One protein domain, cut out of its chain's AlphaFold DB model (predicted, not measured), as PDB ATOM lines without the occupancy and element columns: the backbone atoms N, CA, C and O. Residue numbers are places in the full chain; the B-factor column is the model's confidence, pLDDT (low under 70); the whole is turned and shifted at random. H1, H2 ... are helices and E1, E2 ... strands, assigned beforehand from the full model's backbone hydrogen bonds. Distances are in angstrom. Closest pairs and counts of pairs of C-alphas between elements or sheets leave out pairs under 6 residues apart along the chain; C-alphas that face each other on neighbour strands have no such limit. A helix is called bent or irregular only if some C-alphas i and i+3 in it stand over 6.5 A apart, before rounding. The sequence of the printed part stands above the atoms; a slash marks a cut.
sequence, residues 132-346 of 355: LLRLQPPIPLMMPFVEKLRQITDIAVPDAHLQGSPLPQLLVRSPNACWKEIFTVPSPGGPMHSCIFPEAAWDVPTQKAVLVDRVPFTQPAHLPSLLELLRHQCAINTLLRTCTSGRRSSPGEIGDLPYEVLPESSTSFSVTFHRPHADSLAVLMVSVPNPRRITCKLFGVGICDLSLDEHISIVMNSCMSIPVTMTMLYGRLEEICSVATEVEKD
ATOM      1  N   LEU A 132      42.585   9.237 -17.147       77.56
ATOM      2  CA  LEU A 132      42.417   9.279 -18.594       77.56
ATOM      3  C   LEU A 132      40.944   9.480 -18.942       77.56
ATOM      4  O   LEU A 132      40.121   8.588 -18.739       77.56
ATOM      5  N   LEU A 133      40.613  10.632 -19.519       80.06
ATOM      6  CA  LEU A 133      39.299  10.881 -20.098       80.06
ATOM      7  C   LEU A 133      39.270  10.312 -21.519       80.06
ATOM      8  O   LEU A 133      39.991  10.784 -22.396       80.06
ATOM      9  N   ARG A 134      38.433   9.298 -21.750       79.50
ATOM     10  CA  ARG A 134      38.208   8.711 -23.078       79.50
ATOM     11  C   ARG A 134      37.013   9.379 -23.759       79.50
ATOM     12  O   ARG A 134      35.939   9.473 -23.175       79.50
ATOM     13  N   LEU A 135      37.205   9.815 -24.998       80.12
ATOM     14  CA  LEU A 135      36.219  10.486 -25.837       80.12
ATOM     15  C   LEU A 135      35.772   9.520 -26.934       80.12
ATOM     16  O   LEU A 135      36.550   9.146 -27.812       80.12
ATOM     17  N   GLN A 136      34.516   9.088 -26.866       81.81
ATOM     18  CA  GLN A 136      33.914   8.207 -27.862       81.81
ATOM     19  C   GLN A 136      32.616   8.840 -28.383       81.81
ATOM     20  O   GLN A 136      31.658   8.957 -27.617       81.81
ATOM     21  N   PRO A 137      32.555   9.250 -29.667       85.94
ATOM     22  CA  PRO A 137      33.627   9.210 -30.675       85.94
ATOM     23  C   PRO A 137      34.752  10.240 -30.413       85.94
ATOM     24  O   PRO A 137      34.544  11.170 -29.629       85.94
ATOM     25  N   PRO A 138      35.914  10.123 -31.091       85.62
ATOM     26  CA  PRO A 138      36.969  11.135 -31.036       85.62
ATOM     27  C   PRO A 138      36.451  12.521 -31.436       85.62
ATOM     28  O   PRO A 138      35.655  12.654 -32.371       85.62
ATOM     29  N   ILE A 139      36.910  13.558 -30.739       89.75
ATOM     30  CA  ILE A 139      36.462  14.940 -30.943       89.75
ATOM     31  C   ILE A 139      37.520  15.692 -31.763       89.75
ATOM     32  O   ILE A 139      38.672  15.757 -31.334       89.75
ATOM     33  N   PRO A 140      37.157  16.298 -32.911       92.69
ATOM     34  CA  PRO A 140      38.021  17.254 -33.596       92.69
ATOM     35  C   PRO A 140      38.229  18.497 -32.723       92.69
ATOM     36  O   PRO A 140      37.261  19.194 -32.422       92.69
ATOM     37  N   LEU A 141      39.464  18.779 -32.320       92.81
ATOM     38  CA  LEU A 141      39.848  19.954 -31.537       92.81
ATOM     39  C   LEU A 141      40.768  20.846 -32.354       92.81
ATOM     40  O   LEU A 141      41.789  20.384 -32.858       92.81
ATOM     41  N   MET A 142      40.419  22.125 -32.462       92.94
ATOM     42  CA  MET A 142      41.282  23.119 -33.092       92.94
ATOM     43  C   MET A 142      42.522  23.371 -32.233       92.94
ATOM     44  O   MET A 142      42.451  23.294 -31.005       92.94
ATOM     45  N   MET A 143      43.638  23.751 -32.854       90.44
ATOM     46  CA  MET A 143      44.898  23.987 -32.133       90.44
ATOM     47  C   MET A 143      44.777  24.960 -30.940       90.44
ATOM     48  O   MET A 143      45.308  24.636 -29.880       90.44
ATOM     49  N   PRO A 144      44.021  26.081 -31.005       91.44
ATOM     50  CA  PRO A 144      43.815  26.942 -29.834       91.44
ATOM     51  C   PRO A 144      43.103  26.249 -28.659       91.44
ATOM     52  O   PRO A 144      43.336  26.594 -27.501       91.44
ATOM     53  N   PHE A 145      42.231  25.272 -28.932       91.94
ATOM     54  CA  PHE A 145      41.582  24.461 -27.899       91.94
ATOM     55  C   PHE A 145      42.517  23.380 -27.362       91.94
ATOM     56  O   PHE A 145      42.500  23.121 -26.164       91.94
ATOM     57  N   VAL A 146      43.365  22.788 -28.209       90.44
ATOM     58  CA  VAL A 146      44.418  21.862 -27.764       90.44
ATOM     59  C   VAL A 146      45.376  22.564 -26.802       90.44
ATOM     60  O   VAL A 146      45.720  22.005 -25.766       90.44
ATOM     61  N   GLU A 147      45.745  23.811 -27.090       89.62
ATOM     62  CA  GLU A 147      46.636  24.584 -26.225       89.62
ATOM     63  C   GLU A 147      45.993  24.909 -24.867       89.62
ATOM     64  O   GLU A 147      46.599  24.699 -23.820       89.62
ATOM     65  N   LYS A 148      44.716  25.309 -24.851       91.12
ATOM     66  CA  LYS A 148      43.961  25.466 -23.592       91.12
ATOM     67  C   LYS A 148      43.830  24.154 -22.825       91.12
ATOM     68  O   LYS A 148      43.874  24.149 -21.600       91.12
ATOM     69  N   LEU A 149      43.661  23.039 -23.531       90.00
ATOM     70  CA  LEU A 149      43.589  21.718 -22.921       90.00
ATOM     71  C   LEU A 149      44.916  21.375 -22.235       90.00
ATOM     72  O   LEU A 149      44.887  20.954 -21.083       90.00
ATOM     73  N   ARG A 150      46.057  21.639 -22.885       86.06
ATOM     74  CA  ARG A 150      47.400  21.477 -22.296       86.06
ATOM     75  C   ARG A 150      47.581  22.319 -21.033       86.06
ATOM     76  O   ARG A 150      48.075  21.811 -20.033       86.06
ATOM     77  N   GLN A 151      47.118  23.569 -21.054       89.06
ATOM     78  CA  GLN A 151      47.164  24.462 -19.889       89.06
ATOM     79  C   GLN A 151      46.344  23.939 -18.700       89.06
ATOM     80  O   GLN A 151      46.698  24.197 -17.556       89.06
ATOM     81  N   ILE A 152      45.253  23.210 -18.957       86.25
ATOM     82  CA  ILE A 152      44.428  22.609 -17.901       86.25
ATOM     83  C   ILE A 152      45.051  21.307 -17.381       86.25
ATOM     84  O   ILE A 152      44.921  21.002 -16.199       86.25
ATOM     85  N   THR A 153      45.677  20.499 -18.240       81.75
ATOM     86  CA  THR A 153      46.196  19.180 -17.845       81.75
ATOM     87  C   THR A 153      47.600  19.219 -17.255       81.75
ATOM     88  O   THR A 153      47.942  18.279 -16.542       81.75
ATOM     89  N   ASP A 154      48.377  20.274 -17.524       70.31
ATOM     90  CA  ASP A 154      49.804  20.403 -17.176       70.31
ATOM     91  C   ASP A 154      50.663  19.248 -17.736       70.31
ATOM     92  O   ASP A 154      51.689  18.856 -17.185       70.31
ATOM     93  N   ILE A 155      50.211  18.655 -18.849       66.38
ATOM     94  CA  ILE A 155      50.896  17.553 -19.532       66.38
ATOM     95  C   ILE A 155      51.480  18.078 -20.839       66.38
ATOM     96  O   ILE A 155      50.753  18.455 -21.762       66.38
ATOM     97  N   ALA A 156      52.810  18.056 -20.925       53.97
ATOM     98  CA  ALA A 156      53.545  18.366 -22.142       53.97
ATOM     99  C   ALA A 156      53.260  17.293 -23.205       53.97
ATOM    100  O   ALA A 156      53.816  16.199 -23.175       53.97
ATOM    101  N   VAL A 157      52.371  17.593 -24.153       51.78
ATOM    102  CA  VAL A 157      52.189  16.760 -25.348       51.78
ATOM    103  C   VAL A 157      53.291  17.139 -26.342       51.78
ATOM    104  O   VAL A 157      53.323  18.306 -26.737       51.78
ATOM    105  N   PRO A 158      54.163  16.210 -26.781       46.81
ATOM    106  CA  PRO A 158      55.208  16.519 -27.751       46.81
ATOM    107  C   PRO A 158      54.609  17.122 -29.030       46.81
ATOM    108  O   PRO A 158      53.761  16.507 -29.677       46.81
ATOM    109  N   ASP A 159      55.062  18.317 -29.413       47.41
ATOM    110  CA  ASP A 159      54.575  19.051 -30.596       47.41
ATOM    111  C   ASP A 159      54.849  18.330 -31.933       47.41
ATOM    112  O   ASP A 159      54.270  18.675 -32.961       47.41
ATOM    113  N   ALA A 160      55.704  17.306 -31.931       40.97
ATOM    114  CA  ALA A 160      56.307  16.726 -33.130       40.97
ATOM    115  C   ALA A 160      55.363  15.909 -34.045       40.97
ATOM    116  O   ALA A 160      55.778  15.542 -35.143       40.97
ATOM    117  N   HIS A 161      54.114  15.628 -33.647       45.50
ATOM    118  CA  HIS A 161      53.216  14.732 -34.404       45.50
ATOM    119  C   HIS A 161      51.816  15.285 -34.722       45.50
ATOM    120  O   HIS A 161      51.050  14.630 -35.428       45.50
ATOM    121  N   LEU A 162      51.462  16.493 -34.273       59.97
ATOM    122  CA  LEU A 162      50.140  17.080 -34.535       59.97
ATOM    123  C   LEU A 162      50.126  17.819 -35.881       59.97
ATOM    124  O   LEU A 162      49.943  19.035 -35.943       59.97
ATOM    125  N   GLN A 163      50.305  17.088 -36.985       69.56
ATOM    126  CA  GLN A 163      50.033  17.620 -38.322       69.56
ATOM    127  C   GLN A 163      48.514  17.730 -38.504       69.56
ATOM    128  O   GLN A 163      47.860  16.864 -39.081       69.56
ATOM    129  N   GLY A 164      47.941  18.780 -37.911       80.06
ATOM    130  CA  GLY A 164      46.508  19.035 -37.938       80.06
ATOM    131  C   GLY A 164      45.984  19.203 -39.363       80.06
ATOM    132  O   GLY A 164      46.674  19.726 -40.240       80.06
ATOM    133  N   SER A 165      44.749  18.761 -39.576       89.06
ATOM    134  CA  SER A 165      44.001  18.960 -40.822       89.06
ATOM    135  C   SER A 165      43.007  20.112 -40.651       89.06
ATOM    136  O   SER A 165      42.620  20.394 -39.515       89.06
ATOM    137  N   PRO A 166      42.565  20.781 -41.727       89.94
ATOM    138  CA  PRO A 166      41.506  21.786 -41.641       89.94
ATOM    139  C   PRO A 166      40.278  21.236 -40.909       89.94
ATOM    140  O   PRO A 166      39.848  20.111 -41.176       89.94
ATOM    141  N   LEU A 167      39.699  22.008 -39.984       91.88
ATOM    142  CA  LEU A 167      38.565  21.540 -39.179       91.88
ATOM    143  C   LEU A 167      37.408  20.952 -40.016       91.88
ATOM    144  O   LEU A 167      36.954  19.861 -39.661       91.88
ATOM    145  N   PRO A 168      36.953  21.571 -41.129       90.25
ATOM    146  CA  PRO A 168      35.874  21.014 -41.943       90.25
ATOM    147  C   PRO A 168      36.185  19.602 -42.446       90.25
ATOM    148  O   PRO A 168      35.308  18.743 -42.421       90.25
ATOM    149  N   GLN A 169      37.444  19.312 -42.792       87.75
ATOM    150  CA  GLN A 169      37.877  17.984 -43.233       87.75
ATOM    151  C   GLN A 169      37.615  16.904 -42.177       87.75
ATOM    152  O   GLN A 169      37.193  15.803 -42.518       87.75
ATOM    153  N   LEU A 170      37.828  17.216 -40.895       88.69
ATOM    154  CA  LEU A 170      37.589  16.278 -39.792       88.69
ATOM    155  C   LEU A 170      36.103  16.141 -39.425       88.69
ATOM    156  O   LEU A 170      35.727  15.218 -38.699       88.69
ATOM    157  N   LEU A 171      35.253  17.060 -39.889       89.12
ATOM    158  CA  LEU A 171      33.812  17.033 -39.640       89.12
ATOM    159  C   LEU A 171      33.044  16.232 -40.696       89.12
ATOM    160  O   LEU A 171      31.980  15.691 -40.377       89.12
ATOM    161  N   VAL A 172      33.585  16.114 -41.911       83.06
ATOM    162  CA  VAL A 172      32.959  15.366 -43.004       83.06
ATOM    163  C   VAL A 172      33.061  13.858 -42.746       83.06
ATOM    164  O   VAL A 172      34.136  13.264 -42.724       83.06
ATOM    165  N   ARG A 173      31.909  13.200 -42.579       64.62
ATOM    166  CA  ARG A 173      31.797  11.754 -42.308       64.62
ATOM    167  C   ARG A 173      31.942  10.894 -43.570       64.62
ATOM    168  O   ARG A 173      31.064  10.092 -43.885       64.62
ATOM    169  N   SER A 174      33.034  11.037 -44.316       62.25
ATOM    170  CA  SER A 174      33.330  10.110 -45.412       62.25
ATOM    171  C   SER A 174      34.827  10.056 -45.721       62.25
ATOM    172  O   SER A 174      35.412  11.097 -46.013       62.25
ATOM    173  N   PRO A 175      35.445   8.859 -45.735       53.84
ATOM    174  CA  PRO A 175      36.867   8.701 -46.055       53.84
ATOM    175  C   PRO A 175      37.210   9.107 -47.499       53.84
ATOM    176  O   PRO A 175      38.369   9.371 -47.795       53.84
ATOM    177  N   ASN A 176      36.202   9.206 -48.378       53.75
ATOM    178  CA  ASN A 176      36.343   9.582 -49.787       53.75
ATOM    179  C   ASN A 176      35.714  10.958 -50.093       53.75
ATOM    180  O   ASN A 176      35.355  11.231 -51.239       53.75
ATOM    181  N   ALA A 177      35.418  11.788 -49.088       57.59
ATOM    182  CA  ALA A 177      34.886  13.130 -49.330       57.59
ATOM    183  C   ALA A 177      35.994  14.155 -49.475       57.59
ATOM    184  O   ALA A 177      36.825  14.319 -48.583       57.59
ATOM    185  N   CYS A 178      35.944  14.900 -50.577       65.12
ATOM    186  CA  CYS A 178      36.680  16.138 -50.680       65.12
ATOM    187  C   CYS A 178      35.880  17.208 -49.933       65.12
ATOM    188  O   CYS A 178      34.777  17.559 -50.337       65.12
ATOM    189  N   TRP A 179      36.422  17.745 -48.839       66.38
ATOM    190  CA  TRP A 179      35.778  18.845 -48.107       66.38
ATOM    191  C   TRP A 179      35.714  20.157 -48.909       66.38
ATOM    192  O   TRP A 179      35.100  21.120 -48.462       66.38
ATOM    193  N   LYS A 180      36.339  20.162 -50.092       64.75
ATOM    194  CA  LYS A 180      36.354  21.239 -51.082       64.75
ATOM    195  C   LYS A 180      35.129  21.216 -52.012       64.75
ATOM    196  O   LYS A 180      35.019  22.069 -52.886       64.75
ATOM    197  N   GLU A 181      34.251  20.222 -51.874       66.81
ATOM    198  CA  GLU A 181      32.997  20.115 -52.630       66.81
ATOM    199  C   GLU A 181      31.894  21.001 -52.023       66.81
ATOM    200  O   GLU A 181      31.920  21.342 -50.840       66.81
ATOM    201  N   ILE A 182      30.904  21.359 -52.847       72.50
ATOM    202  CA  ILE A 182      29.695  22.060 -52.406       72.50
ATOM    203  C   ILE A 182      28.793  21.056 -51.680       72.50
ATOM    204  O   ILE A 182      28.494  19.979 -52.201       72.50
ATOM    205  N   PHE A 183      28.346  21.405 -50.474       73.50
ATOM    206  CA  PHE A 183      27.470  20.547 -49.681       73.50
ATOM    207  C   PHE A 183      26.012  20.977 -49.817       73.50
ATOM    208  O   PHE A 183      25.634  22.040 -49.324       73.50
ATOM    209  N   THR A 184      25.178  20.128 -50.422       67.62
ATOM    210  CA  THR A 184      23.742  20.395 -50.557       67.62
ATOM    211  C   THR A 184      22.983  19.873 -49.349       67.62
ATOM    212  O   THR A 184      22.771  18.666 -49.198       67.62
ATOM    213  N   VAL A 185      22.557  20.778 -48.473       69.69
ATOM    214  CA  VAL A 185      21.880  20.433 -47.226       69.69
ATOM    215  C   VAL A 185      20.363  20.549 -47.390       69.69
ATOM    216  O   VAL A 185      19.873  21.624 -47.746       69.69
ATOM    217  N   PRO A 186      19.596  19.478 -47.105       64.81
ATOM    218  CA  PRO A 186      18.145  19.560 -47.116       64.81
ATOM    219  C   PRO A 186      17.658  20.496 -46.011       64.81
ATOM    220  O   PRO A 186      17.932  20.281 -44.828       64.81
ATOM    221  N   SER A 187      16.903  21.522 -46.401       63.69
ATOM    222  CA  SER A 187      16.130  22.330 -45.465       63.69
ATOM    223  C   SER A 187      14.813  21.623 -45.125       63.69
ATOM    224  O   SER A 187      14.150  21.114 -46.035       63.69
ATOM    225  N   PRO A 188      14.360  21.620 -43.858       61.03
ATOM    226  CA  PRO A 188      13.003  21.205 -43.523       61.03
ATOM    227  C   PRO A 188      11.982  22.079 -44.270       61.03
ATOM    228  O   PRO A 188      11.885  23.273 -44.005       61.03
ATOM    229  N   GLY A 189      11.248  21.493 -45.220       61.66
ATOM    230  CA  GLY A 189      10.138  22.158 -45.918       61.66
ATOM    231  C   GLY A 189      10.509  23.365 -46.793       61.66
ATOM    232  O   GLY A 189       9.624  24.160 -47.085       61.66
ATOM    233  N   GLY A 190      11.778  23.517 -47.198       64.56
ATOM    234  CA  GLY A 190      12.262  24.681 -47.956       64.56
ATOM    235  C   GLY A 190      13.285  24.335 -49.051       64.56
ATOM    236  O   GLY A 190      13.587  23.151 -49.239       64.56
ATOM    237  N   PRO A 191      13.812  25.347 -49.767       67.44
ATOM    238  CA  PRO A 191      14.806  25.166 -50.828       67.44
ATOM    239  C   PRO A 191      16.096  24.511 -50.319       67.44
ATOM    240  O   PRO A 191      16.413  24.532 -49.126       67.44
ATOM    241  N   MET A 192      16.839  23.895 -51.237       76.50
ATOM    242  CA  MET A 192      18.111  23.246 -50.922       76.50
ATOM    243  C   MET A 192      19.206  24.297 -50.733       76.50
ATOM    244  O   MET A 192      19.480  25.089 -51.635       76.50
ATOM    245  N   HIS A 193      19.879  24.267 -49.584       80.81
ATOM    246  CA  HIS A 193      21.011  25.153 -49.319       80.81
ATOM    247  C   HIS A 193      22.311  24.543 -49.815       80.81
ATOM    248  O   HIS A 193      22.542  23.350 -49.619       80.81
ATOM    249  N   SER A 194      23.181  25.362 -50.398       84.00
ATOM    250  CA  SER A 194      24.525  24.948 -50.810       84.00
ATOM    251  C   SER A 194      25.581  25.610 -49.940       84.00
ATOM    252  O   SER A 194      25.809  26.808 -50.048       84.00
ATOM    253  N   CYS A 195      26.234  24.831 -49.078       88.00
ATOM    254  CA  CYS A 195      27.303  25.330 -48.224       88.00
ATOM    255  C   CYS A 195      28.673  25.142 -48.876       88.00
ATOM    256  O   CYS A 195      29.008  24.048 -49.339       88.00
ATOM    257  N   ILE A 196      29.493  26.189 -48.816       88.62
ATOM    258  CA  ILE A 196      30.872  26.205 -49.306       88.62
ATOM    259  C   ILE A 196      31.820  26.546 -48.152       88.62
ATOM    260  O   ILE A 196      31.561  27.462 -47.370       88.62
ATOM    261  N   PHE A 197      32.935  25.818 -48.061       89.69
ATOM    262  CA  PHE A 197      34.042  26.105 -47.146       89.69
ATOM    263  C   PHE A 197      35.267  26.546 -47.963       89.69
ATOM    264  O   PHE A 197      35.959  25.685 -48.511       89.69
ATOM    265  N   PRO A 198      35.551  27.857 -48.078       88.19
ATOM    266  CA  PRO A 198      36.654  28.339 -48.908       88.19
ATOM    267  C   PRO A 198      38.012  27.817 -48.423       88.19
ATOM    268  O   PRO A 198      38.411  28.066 -47.284       88.19
ATOM    269  N   GLU A 199      38.754  27.127 -49.294       84.75
ATOM    270  CA  GLU A 199      40.022  26.480 -48.927       84.75
ATOM    271  C   GLU A 199      41.027  27.468 -48.327       84.75
ATOM    272  O   GLU A 199      41.577  27.215 -47.258       84.75
ATOM    273  N   ALA A 200      41.189  28.631 -48.962       86.62
ATOM    274  CA  ALA A 200      42.120  29.666 -48.519       86.62
ATOM    275  C   ALA A 200      41.838  30.187 -47.097       86.62
ATOM    276  O   ALA A 200      42.749  30.678 -46.436       86.62
ATOM    277  N   ALA A 201      40.591  30.087 -46.625       89.31
ATOM    278  CA  ALA A 201      40.199  30.562 -45.303       89.31
ATOM    279  C   ALA A 201      40.366  29.486 -44.214       89.31
ATOM    280  O   ALA A 201      40.641  29.808 -43.059       89.31
ATOM    281  N   TRP A 202      40.220  28.205 -44.571       88.81
ATOM    282  CA  TRP A 202      40.267  27.084 -43.626       88.81
ATOM    283  C   TRP A 202      41.622  26.372 -43.569       88.81
ATOM    284  O   TRP A 202      41.930  25.750 -42.550       88.81
ATOM    285  N   ASP A 203      42.453  26.478 -44.607       87.12
ATOM    286  CA  ASP A 203      43.810  25.921 -44.625       87.12
ATOM    287  C   ASP A 203      44.844  26.887 -44.022       87.12
ATOM    288  O   ASP A 203      45.854  27.251 -44.624       87.12
ATOM    289  N   VAL A 204      44.576  27.338 -42.794       87.88
ATOM    290  CA  VAL A 204      45.476  28.203 -42.019       87.88
ATOM    291  C   VAL A 204      45.799  27.574 -40.660       87.88
ATOM    292  O   VAL A 204      44.969  26.845 -40.110       87.88
ATOM    293  N   PRO A 205      46.972  27.850 -40.053       86.00
ATOM    294  CA  PRO A 205      47.400  27.196 -38.810       86.00
ATOM    295  C   PRO A 205      46.406  27.309 -37.646       86.00
ATOM    296  O   PRO A 205      46.259  26.370 -36.870       86.00
ATOM    297  N   THR A 206      45.693  28.432 -37.540       86.06
ATOM    298  CA  THR A 206      44.693  28.683 -36.487       86.06
ATOM    299  C   THR A 206      43.430  27.835 -36.633       86.06
ATOM    300  O   THR A 206      42.737  27.606 -35.642       86.06
ATOM    301  N   GLN A 207      43.150  27.353 -37.848       89.75
ATOM    302  CA  GLN A 207      41.973  26.557 -38.202       89.75
ATOM    303  C   GLN A 207      42.286  25.063 -38.352       89.75
ATOM    304  O   GLN A 207      41.389  24.248 -38.598       89.75
ATOM    305  N   LYS A 208      43.553  24.681 -38.153       90.31
ATOM    306  CA  LYS A 208      43.957  23.280 -38.059       90.31
ATOM    307  C   LYS A 208      43.382  22.647 -36.801       90.31
ATOM    308  O   LYS A 208      43.325  23.258 -35.732       90.31
ATOM    309  N   ALA A 209      42.981  21.397 -36.945       91.38
ATOM    310  CA  ALA A 209      42.398  20.590 -35.900       91.38
ATOM    311  C   ALA A 209      42.958  19.167 -35.921       91.38
ATOM    312  O   ALA A 209      43.502  18.691 -36.921       91.38
ATOM    313  N   VAL A 210      42.815  18.492 -34.787       90.88
ATOM    314  CA  VAL A 210      43.276  17.123 -34.552       90.88
ATOM    315  C   VAL A 210      42.163  16.317 -33.903       90.88
ATOM    316  O   VAL A 210      41.355  16.855 -33.148       90.88
ATOM    317  N   LEU A 211      42.094  15.023 -34.205       89.44
ATOM    318  CA  LEU A 211      41.165  14.123 -33.530       89.44
ATOM    319  C   LEU A 211      41.753  13.721 -32.183       89.44
ATOM    320  O   LEU A 211      42.837  13.148 -32.125       89.44
ATOM    321  N   VAL A 212      41.017  14.001 -31.112       87.50
ATOM    322  CA  VAL A 212      41.400  13.616 -29.755       87.50
ATOM    323  C   VAL A 212      40.406  12.588 -29.242       87.50
ATOM    324  O   VAL A 212      39.206  12.849 -29.158       87.50
ATOM    325  N   ASP A 213      40.908  11.405 -28.911       81.62
ATOM    326  CA  ASP A 213      40.142  10.304 -28.323       81.62
ATOM    327  C   ASP A 213      40.436  10.129 -26.823       81.62
ATOM    328  O   ASP A 213      39.707   9.437 -26.113       81.62
ATOM    329  N   ARG A 214      41.516  10.742 -26.333       79.31
ATOM    330  CA  ARG A 214      42.075  10.527 -25.002       79.31
ATOM    331  C   ARG A 214      42.688  11.813 -24.473       79.31
ATOM    332  O   ARG A 214      43.502  12.439 -25.143       79.31
ATOM    333  N   VAL A 215      42.319  12.174 -23.249       83.25
ATOM    334  CA  VAL A 215      42.853  13.342 -22.545       83.25
ATOM    335  C   VAL A 215      43.367  12.891 -21.180       83.25
ATOM    336  O   VAL A 215      42.552  12.559 -20.313       83.25
ATOM    337  N   PRO A 216      44.692  12.822 -20.977       78.69
ATOM    338  CA  PRO A 216      45.250  12.521 -19.669       78.69
ATOM    339  C   PRO A 216      45.146  13.747 -18.745       78.69
ATOM    340  O   PRO A 216      45.198  14.882 -19.215       78.69
ATOM    341  N   PHE A 217      44.989  13.535 -17.438       78.94
ATOM    342  CA  PHE A 217      44.973  14.596 -16.423       78.94
ATOM    343  C   PHE A 217      45.386  14.061 -15.047       78.94
ATOM    344  O   PHE A 217      45.184  12.891 -14.745       78.94
ATOM    345  N   THR A 218      45.947  14.916 -14.192       73.12
ATOM    346  CA  THR A 218      46.517  14.507 -12.893       73.12
ATOM    347  C   THR A 218      45.598  14.763 -11.695       73.12
ATOM    348  O   THR A 218      45.732  14.130 -10.648       73.12
ATOM    349  N   GLN A 219      44.639  15.686 -11.824       71.25
ATOM    350  CA  GLN A 219      43.739  16.076 -10.737       71.25
ATOM    351  C   GLN A 219      42.268  16.003 -11.175       71.25
ATOM    352  O   GLN A 219      41.901  16.646 -12.160       71.25
ATOM    353  N   PRO A 220      41.374  15.320 -10.431       74.62
ATOM    354  CA  PRO A 220      39.939  15.288 -10.738       74.62
ATOM    355  C   PRO A 220      39.283  16.674 -10.800       74.62
ATOM    356  O   PRO A 220      38.298  16.858 -11.513       74.62
ATOM    357  N   ALA A 221      39.858  17.665 -10.112       79.50
ATOM    358  CA  ALA A 221      39.426  19.060 -10.167       79.50
ATOM    359  C   ALA A 221      39.561  19.696 -11.565       79.50
ATOM    360  O   ALA A 221      38.891  20.685 -11.845       79.50
ATOM    361  N   HIS A 222      40.375  19.126 -12.463       80.12
ATOM    362  CA  HIS A 222      40.508  19.590 -13.847       80.12
ATOM    363  C   HIS A 222      39.315  19.172 -14.719       80.12
ATOM    364  O   HIS A 222      39.051  19.791 -15.751       80.12
ATOM    365  N   LEU A 223      38.570  18.135 -14.314       82.00
ATOM    366  CA  LEU A 223      37.521  17.534 -15.135       82.00
ATOM    367  C   LEU A 223      36.404  18.522 -15.528       82.00
ATOM    368  O   LEU A 223      36.047  18.536 -16.706       82.00
ATOM    369  N   PRO A 224      35.864  19.378 -14.635       85.94
ATOM    370  CA  PRO A 224      34.869  20.376 -15.027       85.94
ATOM    371  C   PRO A 224      35.371  21.313 -16.134       85.94
ATOM    372  O   PRO A 224      34.671  21.487 -17.132       85.94
ATOM    373  N   SER A 225      36.594  21.835 -16.002       87.56
ATOM    374  CA  SER A 225      37.213  22.745 -16.974       87.56
ATOM    375  C   SER A 225      37.488  22.057 -18.313       87.56
ATOM    376  O   SER A 225      37.209  22.622 -19.370       87.56
ATOM    377  N   LEU A 226      37.964  20.806 -18.283       87.88
ATOM    378  CA  LEU A 226      38.141  19.990 -19.487       87.88
ATOM    379  C   LEU A 226      36.811  19.766 -20.205       87.88
ATOM    380  O   LEU A 226      36.714  19.966 -21.412       87.88
ATOM    381  N   LEU A 227      35.767  19.381 -19.469       88.69
ATOM    382  CA  LEU A 227      34.450  19.149 -20.052       88.69
ATOM    383  C   LEU A 227      33.828  20.435 -20.600       88.69
ATOM    384  O   LEU A 227      33.124  20.381 -21.603       88.69
ATOM    385  N   GLU A 228      34.050  21.585 -19.967       90.25
ATOM    386  CA  GLU A 228      33.588  22.876 -20.481       90.25
ATOM    387  C   GLU A 228      34.269  23.231 -21.809       90.25
ATOM    388  O   GLU A 228      33.583  23.539 -22.787       90.25
ATOM    389  N   LEU A 229      35.594  23.078 -21.879       92.88
ATOM    390  CA  LEU A 229      36.380  23.303 -23.092       92.88
ATOM    391  C   LEU A 229      35.970  22.354 -24.234       92.88
ATOM    392  O   LEU A 229      35.751  22.790 -25.365       92.88
ATOM    393  N   LEU A 230      35.814  21.062 -23.934       90.94
ATOM    394  CA  LEU A 230      35.391  20.051 -24.907       90.94
ATOM    395  C   LEU A 230      33.969  20.307 -25.410       90.94
ATOM    396  O   LEU A 230      33.713  20.219 -26.610       90.94
ATOM    397  N   ARG A 231      33.037  20.672 -24.518       93.62
ATOM    398  CA  ARG A 231      31.669  21.049 -24.910       93.62
ATOM    399  C   ARG A 231      31.666  22.262 -25.830       93.62
ATOM    400  O   ARG A 231      30.861  22.309 -26.755       93.62
ATOM    401  N   HIS A 232      32.559  23.220 -25.599       95.31
ATOM    402  CA  HIS A 232      32.660  24.424 -26.419       95.31
ATOM    403  C   HIS A 232      33.117  24.091 -27.842       95.31
ATOM    404  O   HIS A 232      32.430  24.462 -28.795       95.31
ATOM    405  N   GLN A 233      34.175  23.291 -28.004       94.19
ATOM    406  CA  GLN A 233      34.561  22.784 -29.325       94.19
ATOM    407  C   GLN A 233      33.435  21.952 -29.963       94.19
ATOM    408  O   GLN A 233      33.163  22.087 -31.155       94.19
ATOM    409  N   CYS A 234      32.735  21.115 -29.191       93.88
ATOM    410  CA  CYS A 234      31.610  20.327 -29.693       93.88
ATOM    411  C   CYS A 234      30.452  21.183 -30.209       93.88
ATOM    412  O   CYS A 234      29.852  20.811 -31.217       93.88
ATOM    413  N   ALA A 235      30.143  22.315 -29.573       94.69
ATOM    414  CA  ALA A 235      29.122  23.241 -30.061       94.69
ATOM    415  C   ALA A 235      29.503  23.793 -31.448       94.69
ATOM    416  O   ALA A 235      28.710  23.706 -32.385       94.69
ATOM    417  N   ILE A 236      30.753  24.240 -31.615       95.00
ATOM    418  CA  ILE A 236      31.286  24.726 -32.902       95.00
ATOM    419  C   ILE A 236      31.252  23.612 -33.955       95.00
ATOM    420  O   ILE A 236      30.702  23.784 -35.042       95.00
ATOM    421  N   ASN A 237      31.766  22.430 -33.605       94.00
ATOM    422  CA  ASN A 237      31.767  21.258 -34.475       94.00
ATOM    423  C   ASN A 237      30.354  20.861 -34.899       94.00
ATOM    424  O   ASN A 237      30.171  20.366 -36.004       94.00
ATOM    425  N   THR A 238      29.362  21.022 -34.023       92.94
ATOM    426  CA  THR A 238      27.965  20.693 -34.324       92.94
ATOM    427  C   THR A 238      27.414  21.638 -35.378       92.94
ATOM    428  O   THR A 238      26.958  21.156 -36.413       92.94
ATOM    429  N   LEU A 239      27.568  22.952 -35.183       93.38
ATOM    430  CA  LEU A 239      27.132  23.972 -36.140       93.38
ATOM    431  C   LEU A 239      27.756  23.751 -37.523       93.38
ATOM    432  O   LEU A 239      27.038  23.635 -38.514       93.38
ATOM    433  N   LEU A 240      29.079  23.596 -37.593       92.44
ATOM    434  CA  LEU A 240      29.780  23.379 -38.862       92.44
ATOM    435  C   LEU A 240      29.422  22.031 -39.502       92.44
ATOM    436  O   LEU A 240      29.230  21.943 -40.712       92.44
ATOM    437  N   ARG A 241      29.249  20.970 -38.702       90.19
ATOM    438  CA  ARG A 241      28.858  19.651 -39.217       90.19
ATOM    439  C   ARG A 241      27.476  19.671 -39.858       90.19
ATOM    440  O   ARG A 241      27.284  18.968 -40.851       90.19
ATOM    441  N   THR A 242      26.536  20.475 -39.351       89.88
ATOM    442  CA  THR A 242      25.202  20.603 -39.975       89.88
ATOM    443  C   THR A 242      25.277  21.054 -41.435       89.88
ATOM    444  O   THR A 242      24.491  20.586 -42.251       89.88
ATOM    445  N   CYS A 243      26.288  21.845 -41.796       87.19
ATOM    446  CA  CYS A 243      26.527  22.286 -43.169       87.19
ATOM    447  C   CYS A 243      27.086  21.194 -44.096       87.19
ATOM    448  O   CYS A 243      26.998  21.311 -45.308       87.19
ATOM    449  N   THR A 244      27.657  20.127 -43.535       78.19
ATOM    450  CA  THR A 244      28.275  19.012 -44.284       78.19
ATOM    451  C   THR A 244      27.424  17.740 -44.278       78.19
ATOM    452  O   THR A 244      27.828  16.710 -44.807       78.19
ATOM    453  N   SER A 245      26.245  17.787 -43.648       70.69
ATOM    454  CA  SER A 245      25.392  16.611 -43.416       70.69
ATOM    455  C   SER A 245      24.475  16.276 -44.606       70.69
ATOM    456  O   SER A 245      23.650  15.369 -44.518       70.69
ATOM    457  N   GLY A 246      24.606  17.017 -45.709       64.88
ATOM    458  CA  GLY A 246      23.800  16.923 -46.921       64.88
ATOM    459  C   GLY A 246      24.257  15.876 -47.948       64.88
ATOM    460  O   GLY A 246      25.347  15.311 -47.844       64.88
ATOM    461  N   ARG A 247      23.425  15.617 -48.971       58.34
ATOM    462  CA  ARG A 247      23.821  14.809 -50.142       58.34
ATOM    463  C   ARG A 247      24.821  15.619 -50.968       58.34
ATOM    464  O   ARG A 247      24.646  16.818 -51.146       58.34
ATOM    465  N   ARG A 248      25.852  14.956 -51.489       58.03
ATOM    466  CA  ARG A 248      26.769  15.577 -52.452       58.03
ATOM    467  C   ARG A 248      26.001  15.896 -53.732       58.03
ATOM    468  O   ARG A 248      25.338  14.998 -54.258       58.03
ATOM    469  N   SER A 249      26.092  17.127 -54.217       52.84
ATOM    470  CA  SER A 249      25.738  17.429 -55.598       52.84
ATOM    471  C   SER A 249      26.871  16.994 -56.527       52.84
ATOM    472  O   SER A 249      28.041  16.926 -56.141       52.84
ATOM    473  N   SER A 250      26.515  16.637 -57.758       51.16
ATOM    474  CA  SER A 250      27.502  16.487 -58.826       51.16
ATOM    475  C   SER A 250      28.173  17.848 -59.098       51.16
ATOM    476  O   SER A 250      27.546  18.886 -58.858       51.16
ATOM    477  N   PRO A 251      29.435  17.896 -59.570       46.78
ATOM    478  CA  PRO A 251      30.074  19.160 -59.930       46.78
ATOM    479  C   PRO A 251      29.246  19.868 -61.018       46.78
ATOM    480  O   PRO A 251      29.263  19.455 -62.174       46.78
ATOM    481  N   GLY A 252      28.494  20.905 -60.628       50.47
ATOM    482  CA  GLY A 252      27.620  21.688 -61.512       50.47
ATOM    483  C   GLY A 252      26.189  21.916 -61.003       50.47
ATOM    484  O   GLY A 252      25.547  22.857 -61.457       50.47
ATOM    485  N   GLU A 253      25.693  21.126 -60.045       52.59
ATOM    486  CA  GLU A 253      24.373  21.337 -59.423       52.59
ATOM    487  C   GLU A 253      24.518  22.169 -58.139       52.59
ATOM    488  O   GLU A 253      24.727  21.645 -57.042       52.59
ATOM    489  N   ILE A 254      24.451  23.492 -58.286       58.06
ATOM    490  CA  ILE A 254      24.360  24.428 -57.160       58.06
ATOM    491  C   ILE A 254      22.891  24.457 -56.721       58.06
ATOM    492  O   ILE A 254      22.004  24.673 -57.542       58.06
ATOM    493  N   GLY A 255      22.629  24.178 -55.444       59.50
ATOM    494  CA  GLY A 255      21.299  24.346 -54.851       59.50
ATOM    495  C   GLY A 255      20.867  25.812 -54.854       59.50
ATOM    496  O   GLY A 255      21.704  26.706 -54.947       59.50
ATOM    497  N   ASP A 256      19.564  26.050 -54.728       69.00
ATOM    498  CA  ASP A 256      18.932  27.346 -55.012       69.00
ATOM    499  C   ASP A 256      19.519  28.525 -54.214       69.00
ATOM    500  O   ASP A 256      19.483  29.663 -54.676       69.00
ATOM    501  N   LEU A 257      20.078  28.259 -53.027       78.81
ATOM    502  CA  LEU A 257      20.612  29.276 -52.119       78.81
ATOM    503  C   LEU A 257      22.036  28.919 -51.652       78.81
ATOM    504  O   LEU A 257      22.204  28.221 -50.642       78.81
ATOM    505  N   PRO A 258      23.086  29.365 -52.366       86.38
ATOM    506  CA  PRO A 258      24.461  29.176 -51.929       86.38
ATOM    507  C   PRO A 258      24.848  30.158 -50.817       86.38
ATOM    508  O   PRO A 258      24.515  31.345 -50.858       86.38
ATOM    509  N   TYR A 259      25.604  29.664 -49.840       91.00
ATOM    510  CA  TYR A 259      26.270  30.480 -48.832       91.00
ATOM    511  C   TYR A 259      27.667  29.942 -48.504       91.00
ATOM    512  O   TYR A 259      27.940  28.740 -48.569       91.00
ATOM    513  N   GLU A 260      28.558  30.848 -48.115       92.94
ATOM    514  CA  GLU A 260      29.938  30.544 -47.747       92.94
ATOM    515  C   GLU A 260      30.128  30.669 -46.241       92.94
ATOM    516  O   GLU A 260      29.687  31.646 -45.638       92.94
ATOM    517  N   VAL A 261      30.807  29.698 -45.629       94.88
ATOM    518  CA  VAL A 261      31.149  29.736 -44.202       94.88
ATOM    519  C   VAL A 261      32.642  30.006 -44.052       94.88
ATOM    520  O   VAL A 261      33.468  29.163 -44.415       94.88
ATOM    521  N   LEU A 262      32.990  31.166 -43.492       94.31
ATOM    522  CA  LEU A 262      34.373  31.586 -43.275       94.31
ATOM    523  C   LEU A 262      34.703  31.636 -41.778       94.31
ATOM    524  O   LEU A 262      33.893  32.104 -40.979       94.31
ATOM    525  N   PRO A 263      35.885  31.166 -41.360       94.75
ATOM    526  CA  PRO A 263      36.307  31.269 -39.978       94.75
ATOM    527  C   PRO A 263      36.842  32.676 -39.681       94.75
ATOM    528  O   PRO A 263      37.709  33.183 -40.385       94.75
ATOM    529  N   GLU A 264      36.374  33.277 -38.588       94.19
ATOM    530  CA  GLU A 264      36.787  34.626 -38.158       94.19
ATOM    531  C   GLU A 264      37.713  34.557 -36.938       94.19
ATOM    532  O   GLU A 264      38.644  35.341 -36.773       94.19
ATOM    533  N   SER A 265      37.471  33.583 -36.058       92.75
ATOM    534  CA  SER A 265      38.314  33.297 -34.899       92.75
ATOM    535  C   SER A 265      38.236  31.814 -34.525       92.75
ATOM    536  O   SER A 265      37.639  31.009 -35.235       92.75
ATOM    537  N   SER A 266      38.808  31.430 -33.381       90.25
ATOM    538  CA  SER A 266      38.610  30.089 -32.814       90.25
ATOM    539  C   SER A 266      37.183  29.843 -32.309       90.25
ATOM    540  O   SER A 266      36.830  28.712 -32.008       90.25
ATOM    541  N   THR A 267      36.381  30.897 -32.137       94.06
ATOM    542  CA  THR A 267      35.046  30.837 -31.518       94.06
ATOM    543  C   THR A 267      33.977  31.561 -32.332       94.06
ATOM    544  O   THR A 267      32.872  31.771 -31.839       94.06
ATOM    545  N   SER A 268      34.287  31.980 -33.557       95.62
ATOM    546  CA  SER A 268      33.343  32.673 -34.432       95.62
ATOM    547  C   SER A 268      33.622  32.388 -35.899       95.62
ATOM    548  O   SER A 268      34.768  32.183 -36.302       95.62
ATOM    549  N   PHE A 269      32.560  32.404 -36.688       96.06
ATOM    550  CA  PHE A 269      32.589  32.246 -38.134       96.06
ATOM    551  C   PHE A 269      31.491  33.110 -38.754       96.06
ATOM    552  O   PHE A 269      30.468  33.385 -38.122       96.06
ATOM    553  N   SER A 270      31.715  33.555 -39.979       96.69
ATOM    554  CA  SER A 270      30.759  34.318 -40.765       96.69
ATOM    555  C   SER A 270      30.091  33.414 -41.797       96.69
ATOM    556  O   SER A 270      30.693  32.472 -42.314       96.69
ATOM    557  N   VAL A 271      28.817  33.681 -42.062       96.19
ATOM    558  CA  VAL A 271      28.048  33.052 -43.134       96.19
ATOM    559  C   VAL A 271      27.686  34.144 -44.131       96.19
ATOM    560  O   VAL A 271      26.894  35.030 -43.812       96.19
ATOM    561  N   THR A 272      28.293  34.101 -45.311       94.88
ATOM    562  CA  THR A 272      28.105  35.095 -46.374       94.88
ATOM    563  C   THR A 272      27.156  34.544 -47.422       94.88
ATOM    564  O   THR A 272      27.331  33.420 -47.888       94.88
ATOM    565  N   PHE A 273      26.138  35.318 -47.785       92.94
ATOM    566  CA  PHE A 273      25.071  34.858 -48.666       92.94
ATOM    567  C   PHE A 273      24.471  35.999 -49.492       92.94
ATOM    568  O   PHE A 273      24.589  37.173 -49.134       92.94
ATOM    569  N   HIS A 274      23.822  35.655 -50.603       89.94
ATOM    570  CA  HIS A 274      23.129  36.629 -51.445       89.94
ATOM    571  C   HIS A 274      21.776  36.981 -50.840       89.94
ATOM    572  O   HIS A 274      21.028  36.102 -50.412       89.94
ATOM    573  N   ARG A 275      21.444  38.273 -50.803       86.56
ATOM    574  CA  ARG A 275      20.133  38.705 -50.319       86.56
ATOM    575  C   ARG A 275      19.035  38.340 -51.330       86.56
ATOM    576  O   ARG A 275      19.245  38.518 -52.531       86.56
ATOM    577  N   PRO A 276      17.849  37.898 -50.872       82.69
ATOM    578  CA  PRO A 276      16.687  37.766 -51.744       82.69
ATOM    579  C   PRO A 276      16.397  39.077 -52.467       82.69
ATOM    580  O   PRO A 276      16.381  40.136 -51.843       82.69
ATOM    581  N   HIS A 277      16.168  39.001 -53.778       75.06
ATOM    582  CA  HIS A 277      15.744  40.133 -54.609       75.06
ATOM    583  C   HIS A 277      16.678  41.363 -54.605       75.06
ATOM    584  O   HIS A 277      16.270  42.432 -55.054       75.06
ATOM    585  N   ALA A 278      17.931  41.226 -54.157       78.12
ATOM    586  CA  ALA A 278      18.917  42.302 -54.177       78.12
ATOM    587  C   ALA A 278      20.286  41.797 -54.651       78.12
ATOM    588  O   ALA A 278      20.780  40.780 -54.172       78.12
ATOM    589  N   ASP A 279      20.945  42.557 -55.530       80.81
ATOM    590  CA  ASP A 279      22.293  42.249 -56.035       80.81
ATOM    591  C   ASP A 279      23.371  42.681 -55.028       80.81
ATOM    592  O   ASP A 279      24.138  43.622 -55.219       80.81
ATOM    593  N   SER A 280      23.317  42.088 -53.837       87.94
ATOM    594  CA  SER A 280      24.187  42.442 -52.715       87.94
ATOM    595  C   SER A 280      24.285  41.299 -51.717       87.94
ATOM    596  O   SER A 280      23.353  40.507 -51.549       87.94
ATOM    597  N   LEU A 281      25.417  41.246 -51.025       90.88
ATOM    598  CA  LEU A 281      25.706  40.227 -50.028       90.88
ATOM    599  C   LEU A 281      25.280  40.680 -48.631       90.88
ATOM    600  O   LEU A 281      25.424  41.847 -48.263       90.88
ATOM    601  N   ALA A 282      24.803  39.725 -47.843       92.12
ATOM    602  CA  ALA A 282      24.644  39.850 -46.405       92.12
ATOM    603  C   ALA A 282      25.602  38.893 -45.692       92.12
ATOM    604  O   ALA A 282      26.005  37.859 -46.232       92.12
ATOM    605  N   VAL A 283      25.968  39.257 -44.465       95.06
ATOM    606  CA  VAL A 283      26.883  38.473 -43.633       95.06
ATOM    607  C   VAL A 283      26.235  38.233 -42.283       95.06
ATOM    608  O   VAL A 283      25.938  39.174 -41.549       95.06
ATOM    609  N   LEU A 284      26.041  36.966 -41.936       96.00
ATOM    610  CA  LEU A 284      25.626  36.541 -40.610       96.00
ATOM    611  C   LEU A 284      26.866  36.149 -39.803       96.00
ATOM    612  O   LEU A 284      27.473  35.107 -40.035       96.00
ATOM    613  N   MET A 285      27.242  36.975 -38.835       96.56
ATOM    614  CA  MET A 285      28.321  36.672 -37.900       96.56
ATOM    615  C   MET A 285      27.797  35.775 -36.783       96.56
ATOM    616  O   MET A 285      26.964  36.205 -35.986       96.56
ATOM    617  N   VAL A 286      28.320  34.556 -36.678       97.38
ATOM    618  CA  VAL A 286      27.982  33.598 -35.623       97.38
ATOM    619  C   VAL A 286      29.137  33.528 -34.634       97.38
ATOM    620  O   VAL A 286      30.270  33.211 -34.985       97.38
ATOM    621  N   SER A 287      28.861  33.831 -33.371       96.94
ATOM    622  CA  SER A 287      29.838  33.776 -32.281       96.94
ATOM    623  C   SER A 287      29.379  32.805 -31.202       96.94
ATOM    624  O   SER A 287      28.238  32.860 -30.747       96.94
ATOM    625  N   VAL A 288      30.286  31.940 -30.761       96.38
ATOM    626  CA  VAL A 288      30.073  30.956 -29.697       96.38
ATOM    627  C   VAL A 288      30.968  31.348 -28.519       96.38
ATOM    628  O   VAL A 288      32.070  30.820 -28.396       96.38
ATOM    629  N   PRO A 289      30.573  32.312 -27.667       91.12
ATOM    630  CA  PRO A 289      31.387  32.723 -26.522       91.12
ATOM    631  C   PRO A 289      31.610  31.598 -25.502       91.12
ATOM    632  O   PRO A 289      32.652  31.562 -24.856       91.12
ATOM    633  N   ASN A 290      30.639  30.693 -25.338       89.62
ATOM    634  CA  ASN A 290      30.704  29.560 -24.414       89.62
ATOM    635  C   ASN A 290      29.772  28.424 -24.908       89.62
ATOM    636  O   ASN A 290      28.968  28.661 -25.812       89.62
ATOM    637  N   PRO A 291      29.817  27.201 -24.340       84.69
ATOM    638  CA  PRO A 291      29.064  26.060 -24.877       84.69
ATOM    639  C   PRO A 291      27.535  26.167 -24.760       84.69
ATOM    640  O   PRO A 291      26.831  25.320 -25.300       84.69
ATOM    641  N   ARG A 292      27.012  27.153 -24.023       85.56
ATOM    642  CA  ARG A 292      25.576  27.323 -23.739       85.56
ATOM    643  C   ARG A 292      24.966  28.534 -24.433       85.56
ATOM    644  O   ARG A 292      23.768  28.757 -24.300       85.56
ATOM    645  N   ARG A 293      25.785  29.354 -25.090       90.62
ATOM    646  CA  ARG A 293      25.346  30.614 -25.675       90.62
ATOM    647  C   ARG A 293      25.978  30.799 -27.038       90.62
ATOM    648  O   ARG A 293      27.195  30.900 -27.152       90.62
ATOM    649  N   ILE A 294      25.117  30.932 -28.034       94.88
ATOM    650  CA  ILE A 294      25.447  31.359 -29.389       94.88
ATOM    651  C   ILE A 294      24.842  32.747 -29.596       94.88
ATOM    652  O   ILE A 294      23.747  33.039 -29.121       94.88
ATOM    653  N   THR A 295      25.555  33.637 -30.265       94.94
ATOM    654  CA  THR A 295      25.051  34.967 -30.619       94.94
ATOM    655  C   THR A 295      25.267  35.203 -32.097       94.94
ATOM    656  O   THR A 295      26.337  34.888 -32.616       94.94
ATOM    657  N   CYS A 296      24.266  35.776 -32.744       95.88
ATOM    658  CA  CYS A 296      24.255  36.064 -34.164       95.88
ATOM    659  C   CYS A 296      24.103  37.572 -34.384       95.88
ATOM    660  O   CYS A 296      23.360  38.219 -33.650       95.88
ATOM    661  N   LYS A 297      24.815  38.120 -35.371       94.25
ATOM    662  CA  LYS A 297      24.660  39.511 -35.821       94.25
ATOM    663  C   LYS A 297      24.598  39.571 -37.335       94.25
ATOM    664  O   LYS A 297      25.468  38.992 -37.990       94.25
ATOM    665  N   LEU A 298      23.602  40.260 -37.874       93.88
ATOM    666  CA  LEU A 298      23.377  40.369 -39.307       93.88
ATOM    667  C   LEU A 298      23.899  41.701 -39.856       93.88
ATOM    668  O   LEU A 298      23.571  42.778 -39.365       93.88
ATOM    669  N   PHE A 299      24.691  41.627 -40.921       91.62
ATOM    670  CA  PHE A 299      25.272  42.775 -41.613       91.62
ATOM    671  C   PHE A 299      24.863  42.787 -43.090       91.62
ATOM    672  O   PHE A 299      24.542  41.751 -43.669       91.62
ATOM    673  N   GLY A 300      24.900  43.968 -43.716       85.00
ATOM    674  CA  GLY A 300      24.655  44.129 -45.159       85.00
ATOM    675  C   GLY A 300      23.182  44.233 -45.571       85.00
ATOM    676  O   GLY A 300      22.888  44.356 -46.754       85.00
ATOM    677  N   VAL A 301      22.242  44.236 -44.619       80.38
ATOM    678  CA  VAL A 301      20.797  44.313 -44.916       80.38
ATOM    679  C   VAL A 301      20.279  45.758 -45.003       80.38
ATOM    680  O   VAL A 301      19.170  45.987 -45.470       80.38
ATOM    681  N   GLY A 302      21.082  46.759 -44.622       70.06
ATOM    682  CA  GLY A 302      20.681  48.179 -44.635       70.06
ATOM    683  C   GLY A 302      19.676  48.557 -43.537       70.06
ATOM    684  O   GLY A 302      19.331  49.725 -43.395       70.06
ATOM    685  N   ILE A 303      19.255  47.578 -42.733       66.25
ATOM    686  CA  ILE A 303      18.368  47.724 -41.583       66.25
ATOM    687  C   ILE A 303      19.164  47.265 -40.357       66.25
ATOM    688  O   ILE A 303      19.574  46.108 -40.279       66.25
ATOM    689  N   CYS A 304      19.418  48.171 -39.414       59.34
ATOM    690  CA  CYS A 304      19.977  47.815 -38.111       59.34
ATOM    691  C   CYS A 304      18.828  47.496 -37.153       59.34
ATOM    692  O   CYS A 304      18.386  48.371 -36.412       59.34
ATOM    693  N   ASP A 305      18.331  46.260 -37.182       69.81
ATOM    694  CA  ASP A 305      17.295  45.807 -36.255       69.81
ATOM    695  C   ASP A 305      17.881  44.849 -35.210       69.81
ATOM    696  O   ASP A 305      18.082  43.660 -35.457       69.81
ATOM    697  N   LEU A 306      18.139  45.382 -34.012       75.81
ATOM    698  CA  LEU A 306      18.619  44.600 -32.868       75.81
ATOM    699  C   LEU A 306      17.646  43.470 -32.486       75.81
ATOM    700  O   LEU A 306      18.080  42.459 -31.936       75.81
ATOM    701  N   SER A 307      16.351  43.616 -32.788       82.75
ATOM    702  CA  SER A 307      15.353  42.584 -32.494       82.75
ATOM    703  C   SER A 307      15.485  41.373 -33.422       82.75
ATOM    704  O   SER A 307      15.283  40.235 -32.989       82.75
ATOM    705  N   LEU A 308      15.910  41.592 -34.672       87.50
ATOM    706  CA  LEU A 308      16.176  40.524 -35.630       87.50
ATOM    707  C   LEU A 308      17.418  39.721 -35.218       87.50
ATOM    708  O   LEU A 308      17.364  38.493 -35.202       87.50
ATOM    709  N   ASP A 309      18.500  40.391 -34.812       91.88
ATOM    710  CA  ASP A 309      19.722  39.741 -34.308       91.88
ATOM    711  C   ASP A 309      19.438  38.834 -33.099       91.88
ATOM    712  O   ASP A 309      19.926  37.697 -33.010       91.88
ATOM    713  N   GLU A 310      18.613  39.315 -32.164       91.94
ATOM    714  CA  GLU A 310      18.196  38.545 -30.994       91.94
ATOM    715  C   GLU A 310      17.318  37.354 -31.393       91.94
ATOM    716  O   GLU A 310      17.553  36.233 -30.932       91.94
ATOM    717  N   HIS A 311      16.382  37.547 -32.325       91.56
ATOM    718  CA  HIS A 311      15.555  36.463 -32.848       91.56
ATOM    719  C   HIS A 311      16.387  35.375 -33.544       91.56
ATOM    720  O   HIS A 311      16.226  34.189 -33.243       91.56
ATOM    721  N   ILE A 312      17.329  35.758 -34.413       94.31
ATOM    722  CA  ILE A 312      18.237  34.817 -35.084       94.31
ATOM    723  C   ILE A 312      19.070  34.060 -34.044       94.31
ATOM    724  O   ILE A 312      19.228  32.843 -34.139       94.31
ATOM    725  N   SER A 313      19.564  34.759 -33.019       94.50
ATOM    726  CA  SER A 313      20.308  34.139 -31.921       94.50
ATOM    727  C   SER A 313      19.465  33.095 -31.184       94.50
ATOM    728  O   SER A 313      19.959  31.996 -30.927       94.50
ATOM    729  N   ILE A 314      18.199  33.387 -30.871       93.56
ATOM    730  CA  ILE A 314      17.278  32.442 -30.217       93.56
ATOM    731  C   ILE A 314      17.077  31.194 -31.083       93.56
ATOM    732  O   ILE A 314      17.204  30.073 -30.581       93.56
ATOM    733  N   VAL A 315      16.817  31.378 -32.381       93.50
ATOM    734  CA  VAL A 315      16.632  30.265 -33.324       93.50
ATOM    735  C   VAL A 315      17.894  29.407 -33.394       93.50
ATOM    736  O   VAL A 315      17.804  28.201 -33.172       93.50
ATOM    737  N   MET A 316      19.068  30.016 -33.580       94.06
ATOM    738  CA  MET A 316      20.344  29.299 -33.666       94.06
ATOM    739  C   MET A 316      20.672  28.517 -32.382       94.06
ATOM    740  O   MET A 316      21.133  27.379 -32.464       94.06
ATOM    741  N   ASN A 317      20.414  29.079 -31.192       91.56
ATOM    742  CA  ASN A 317      20.612  28.356 -29.924       91.56
ATOM    743  C   ASN A 317      19.664  27.163 -29.779       91.56
ATOM    744  O   ASN A 317      20.047  26.152 -29.195       91.56
ATOM    745  N   SER A 318      18.437  27.286 -30.286       90.94
ATOM    746  CA  SER A 318      17.429  26.230 -30.209       90.94
ATOM    747  C   SER A 318      17.721  25.094 -31.190       90.94
ATOM    748  O   SER A 318      17.699  23.922 -30.815       90.94
ATOM    749  N   CYS A 319      18.035  25.422 -32.448       90.12
ATOM    750  CA  CYS A 319      18.192  24.424 -33.502       90.12
ATOM    751  C   CYS A 319      19.621  23.892 -33.655       90.12
ATOM    752  O   CYS A 319      19.792  22.832 -34.257       90.12
ATOM    753  N   MET A 320      20.640  24.610 -33.159       92.00
ATOM    754  CA  MET A 320      22.059  24.253 -33.309       92.00
ATOM    755  C   MET A 320      22.436  23.909 -34.764       92.00
ATOM    756  O   MET A 320      23.232  23.005 -35.026       92.00
ATOM    757  N   SER A 321      21.836  24.616 -35.725       91.44
ATOM    758  CA  SER A 321      21.929  24.298 -37.150       91.44
ATOM    759  C   SER A 321      21.961  25.566 -37.993       91.44
ATOM    760  O   SER A 321      21.009  26.353 -37.990       91.44
ATOM    761  N   ILE A 322      23.055  25.732 -38.739       92.69
ATOM    762  CA  ILE A 322      23.233  26.859 -39.659       92.69
ATOM    763  C   ILE A 322      22.198  26.786 -40.793       92.69
ATOM    764  O   ILE A 322      21.456  27.753 -40.927       92.69
ATOM    765  N   PRO A 323      22.033  25.669 -41.535       90.00
ATOM    766  CA  PRO A 323      21.047  25.587 -42.617       90.00
ATOM    767  C   PRO A 323      19.617  25.911 -42.167       90.00
ATOM    768  O   PRO A 323      18.910  26.644 -42.845       90.00
ATOM    769  N   VAL A 324      19.196  25.417 -40.995       89.94
ATOM    770  CA  VAL A 324      17.847  25.689 -40.461       89.94
ATOM    771  C   VAL A 324      17.676  27.174 -40.139       89.94
ATOM    772  O   VAL A 324      16.646  27.765 -40.464       89.94
ATOM    773  N   THR A 325      18.695  27.791 -39.536       92.88
ATOM    774  CA  THR A 325      18.677  29.230 -39.248       92.88
ATOM    775  C   THR A 325      18.676  30.052 -40.534       92.88
ATOM    776  O   THR A 325      17.953  31.040 -40.618       92.88
ATOM    777  N   MET A 326      19.429  29.620 -41.549       91.44
ATOM    778  CA  MET A 326      19.459  30.260 -42.862       91.44
ATOM    779  C   MET A 326      18.090  30.210 -43.534       91.44
ATOM    780  O   MET A 326      17.634  31.242 -44.003       91.44
ATOM    781  N   THR A 327      17.384  29.074 -43.524       89.25
ATOM    782  CA  THR A 327      16.015  28.986 -44.070       89.25
ATOM    783  C   THR A 327      15.071  29.995 -43.427       89.25
ATOM    784  O   THR A 327      14.347  30.693 -44.131       89.25
ATOM    785  N   MET A 328      15.092  30.090 -42.094       91.44
ATOM    786  CA  MET A 328      14.286  31.075 -41.372       91.44
ATOM    787  C   MET A 328      14.679  32.498 -41.783       91.44
ATOM    788  O   MET A 328      13.813  33.299 -42.121       91.44
ATOM    789  N   LEU A 329      15.981  32.795 -41.806       91.06
ATOM    790  CA  LEU A 329      16.499  34.114 -42.152       91.06
ATOM    791  C   LEU A 329      16.106  34.533 -43.575       91.06
ATOM    792  O   LEU A 329      15.658  35.658 -43.769       91.06
ATOM    793  N   TYR A 330      16.228  33.630 -44.547       88.44
ATOM    794  CA  TYR A 330      15.826  33.871 -45.931       88.44
ATOM    795  C   TYR A 330      14.341  34.229 -46.038       88.44
ATOM    796  O   TYR A 330      14.024  35.275 -46.601       88.44
ATOM    797  N   GLY A 331      13.452  33.446 -45.416       87.56
ATOM    798  CA  GLY A 331      12.016  33.747 -45.420       87.56
ATOM    799  C   GLY A 331      11.692  35.105 -44.788       87.56
ATOM    800  O   GLY A 331      10.891  35.870 -45.318       87.56
ATOM    801  N   ARG A 332      12.380  35.472 -43.697       87.81
ATOM    802  CA  ARG A 332      12.200  36.791 -43.062       87.81
ATOM    803  C   ARG A 332      12.691  37.942 -43.937       87.81
ATOM    804  O   ARG A 332      12.074  39.003 -43.945       87.81
ATOM    805  N   LEU A 333      13.785  37.760 -44.672       87.75
ATOM    806  CA  LEU A 333      14.291  38.781 -45.592       87.75
ATOM    807  C   LEU A 333      13.380  38.958 -46.817       87.75
ATOM    808  O   LEU A 333      13.195  40.092 -47.258       87.75
ATOM    809  N   GLU A 334      12.776  37.881 -47.326       86.00
ATOM    810  CA  GLU A 334      11.760  37.941 -48.391       86.00
ATOM    811  C   GLU A 334      10.514  38.730 -47.955       86.00
ATOM    812  O   GLU A 334      10.037  39.590 -48.701       86.00
ATOM    813  N   GLU A 335      10.024  38.505 -46.729       85.00
ATOM    814  CA  GLU A 335       8.908  39.267 -46.146       85.00
ATOM    815  C   GLU A 335       9.224  40.770 -46.084       85.00
ATOM    816  O   GLU A 335       8.432  41.598 -46.533       85.00
ATOM    817  N   ILE A 336      10.405  41.133 -45.570       81.12
ATOM    818  CA  ILE A 336      10.824  42.535 -45.423       81.12
ATOM    819  C   ILE A 336      10.940  43.228 -46.790       81.12
ATOM    820  O   ILE A 336      10.487  44.364 -46.946       81.12
ATOM    821  N   CYS A 337      11.513  42.553 -47.790       73.69
ATOM    822  CA  CYS A 337      11.637  43.107 -49.141       73.69
ATOM    823  C   CYS A 337      10.269  43.278 -49.818       73.69
ATOM    824  O   CYS A 337      10.038  44.283 -50.492       73.69
ATOM    825  N   SER A 338       9.340  42.343 -49.601       72.75
ATOM    826  CA  SER A 338       7.975  42.429 -50.138       72.75
ATOM    827  C   SER A 338       7.242  43.667 -49.610       72.75
ATOM    828  O   SER A 338       6.680  44.428 -50.395       72.75
ATOM    829  N   VAL A 339       7.340  43.938 -48.303       65.50
ATOM    830  CA  VAL A 339       6.728  45.122 -47.672       65.50
ATOM    831  C   VAL A 339       7.350  46.428 -48.184       65.50
ATOM    832  O   VAL A 339       6.631  47.386 -48.455       65.50
ATOM    833  N   ALA A 340       8.674  46.483 -48.366       61.78
ATOM    834  CA  ALA A 340       9.341  47.680 -48.889       61.78
ATOM    835  C   ALA A 340       8.897  48.026 -50.325       61.78
ATOM    836  O   ALA A 340       8.704  49.197 -50.654       61.78
ATOM    837  N   THR A 341       8.671  47.004 -51.157       59.94
ATOM    838  CA  THR A 341       8.253  47.178 -52.559       59.94
ATOM    839  C   THR A 341       6.800  47.671 -52.678       59.94
ATOM    840  O   THR A 341       6.466  48.388 -53.622       59.94
ATOM    841  N   GLU A 342       5.925  47.319 -51.728       58.62
ATOM    842  CA  GLU A 342       4.546  47.832 -51.668       58.62
ATOM    843  C   GLU A 342       4.501  49.318 -51.271       58.62
ATOM    844  O   GLU A 342       3.789  50.102 -51.899       58.62
ATOM    845  N   VAL A 343       5.327  49.732 -50.303       57.19
ATOM    846  CA  VAL A 343       5.397  51.129 -49.835       57.19
ATOM    847  C   VAL A 343       5.943  52.074 -50.916       57.19
ATOM    848  O   VAL A 343       5.432  53.185 -51.079       57.19
ATOM    849  N   GLU A 344       6.940  51.648 -51.700       53.84
ATOM    850  CA  GLU A 344       7.441  52.451 -52.828       53.84
ATOM    851  C   GLU A 344       6.377  52.637 -53.921       53.84
ATOM    852  O   GLU A 344       6.243  53.734 -54.469       53.84
ATOM    853  N   LYS A 345       5.562  51.609 -54.192       52.66
ATOM    854  CA  LYS A 345       4.483  51.679 -55.188       52.66
ATOM    855  C   LYS A 345       3.397  52.682 -54.801       52.66
ATOM    856  O   LYS A 345       3.020  53.491 -55.649       52.66
ATOM    857  N   ASP A 346       2.969  52.702 -53.539       51.38
ATOM    858  CA  ASP A 346       1.948  53.646 -53.057       51.38
ATOM    859  C   ASP A 346       2.426  55.109 -53.096       51.38
ATOM    860  O   ASP A 346       1.648  56.014 -53.415       51.38
TER     861      ASP A 346
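What this domain is: This is residues 132 to 346 of the 355 residues of the protein "Mediator of RNA polymerase II transcription subunit 1" of Nothobranchius kuhntae (UniProt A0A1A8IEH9). A strongly twisted sheet of six strands curls round the near part of H6, residues 322 to 330, and the long helix H4 runs from this sheet to a second, smaller lobe, where H4 and H1 pack on the bent strand pair E1 and E4. H5 packs on the sheet's edge strand E8, and residues 339 to 346 of H6 stick out. The printed part has 215 residues with six named helices and eight named strands, in the order E1 H1 H2 E2 E3 H3 E4 H4 E5 E6 E7 E8 H5 H6, of mixed class. The large sheet, E2 E3 E5 E6 E7 E8, is mixed; E1 and E4 are antiparallel. The whole is compact, radius of gyration of the C-alphas 19.2 A, but elongated, spanning 71 by 38 by 28 A.

Where its parts are: The large sheet holds E2, residues 183 to 185, E3, 193 to 196, E5, 257 to 263, E6, 268 to 274, E7, 281 to 290 and 28.2 A long, and E8, 293 to 299. E1, residues 132 to 142, begins with C-alpha 132 at (42.417, 9.279, -18.594) and bends by 101 degrees at 137; E4, 208 to 217, bends by 79 degrees at 213. The helices are H1, 143 to 153, H2, 167 to 171, H3, 199 to 202, H4, 220 to 244 and 35.7 A long, H5, 306 to 319, and H6, 322 to 346 and 36.7 A long, ending with C-alpha 346 at (1.948, 53.646, -53.057).

How they stand to each other: E5 E6 E7 E8 form a meander, each strand the antiparallel neighbour of the one before, with N 271 and O 284 at 2.8 A between E6 and E7. E3 and E5 are parallel, N 259 and O 194 at 2.9 A. H4 and H6 are on one face of this sheet, making two layers; they touch at Leu 239 and Ile 322, C-alphas 6.0 A apart, at a steep tilt of 53 degrees. H5 lies over E8 at a height of 4.5 A over the sheet; H5 and H6 form a helical hairpin. H3 only grazes the sheet. H4 is the hub, also touching H2 and H1, the latter at Ile 152 and His 222, C-alphas 6.4 A apart, a shallow tilt of 16 degrees, opposite ways. Between E1 and E4, N 139 and O 212 are 2.9 A apart. Every O i to N i+4 pair is within hydrogen-bond range in H1, H2, H5 and H6, and 17 of 21 in H4; H3 is too short for one.

The domain as a whole: The C-alphas farthest apart, of Thr 218 and Asp 346, are 71.6 A apart. The printed part has no cut. The links H1 to H2, H2 to E2 and H4 to E5 are long. Mean pLDDT of the printed part is 81.5, with 48 residues under 70, among them 155 to 163, 246 to 256 and 339 to 346.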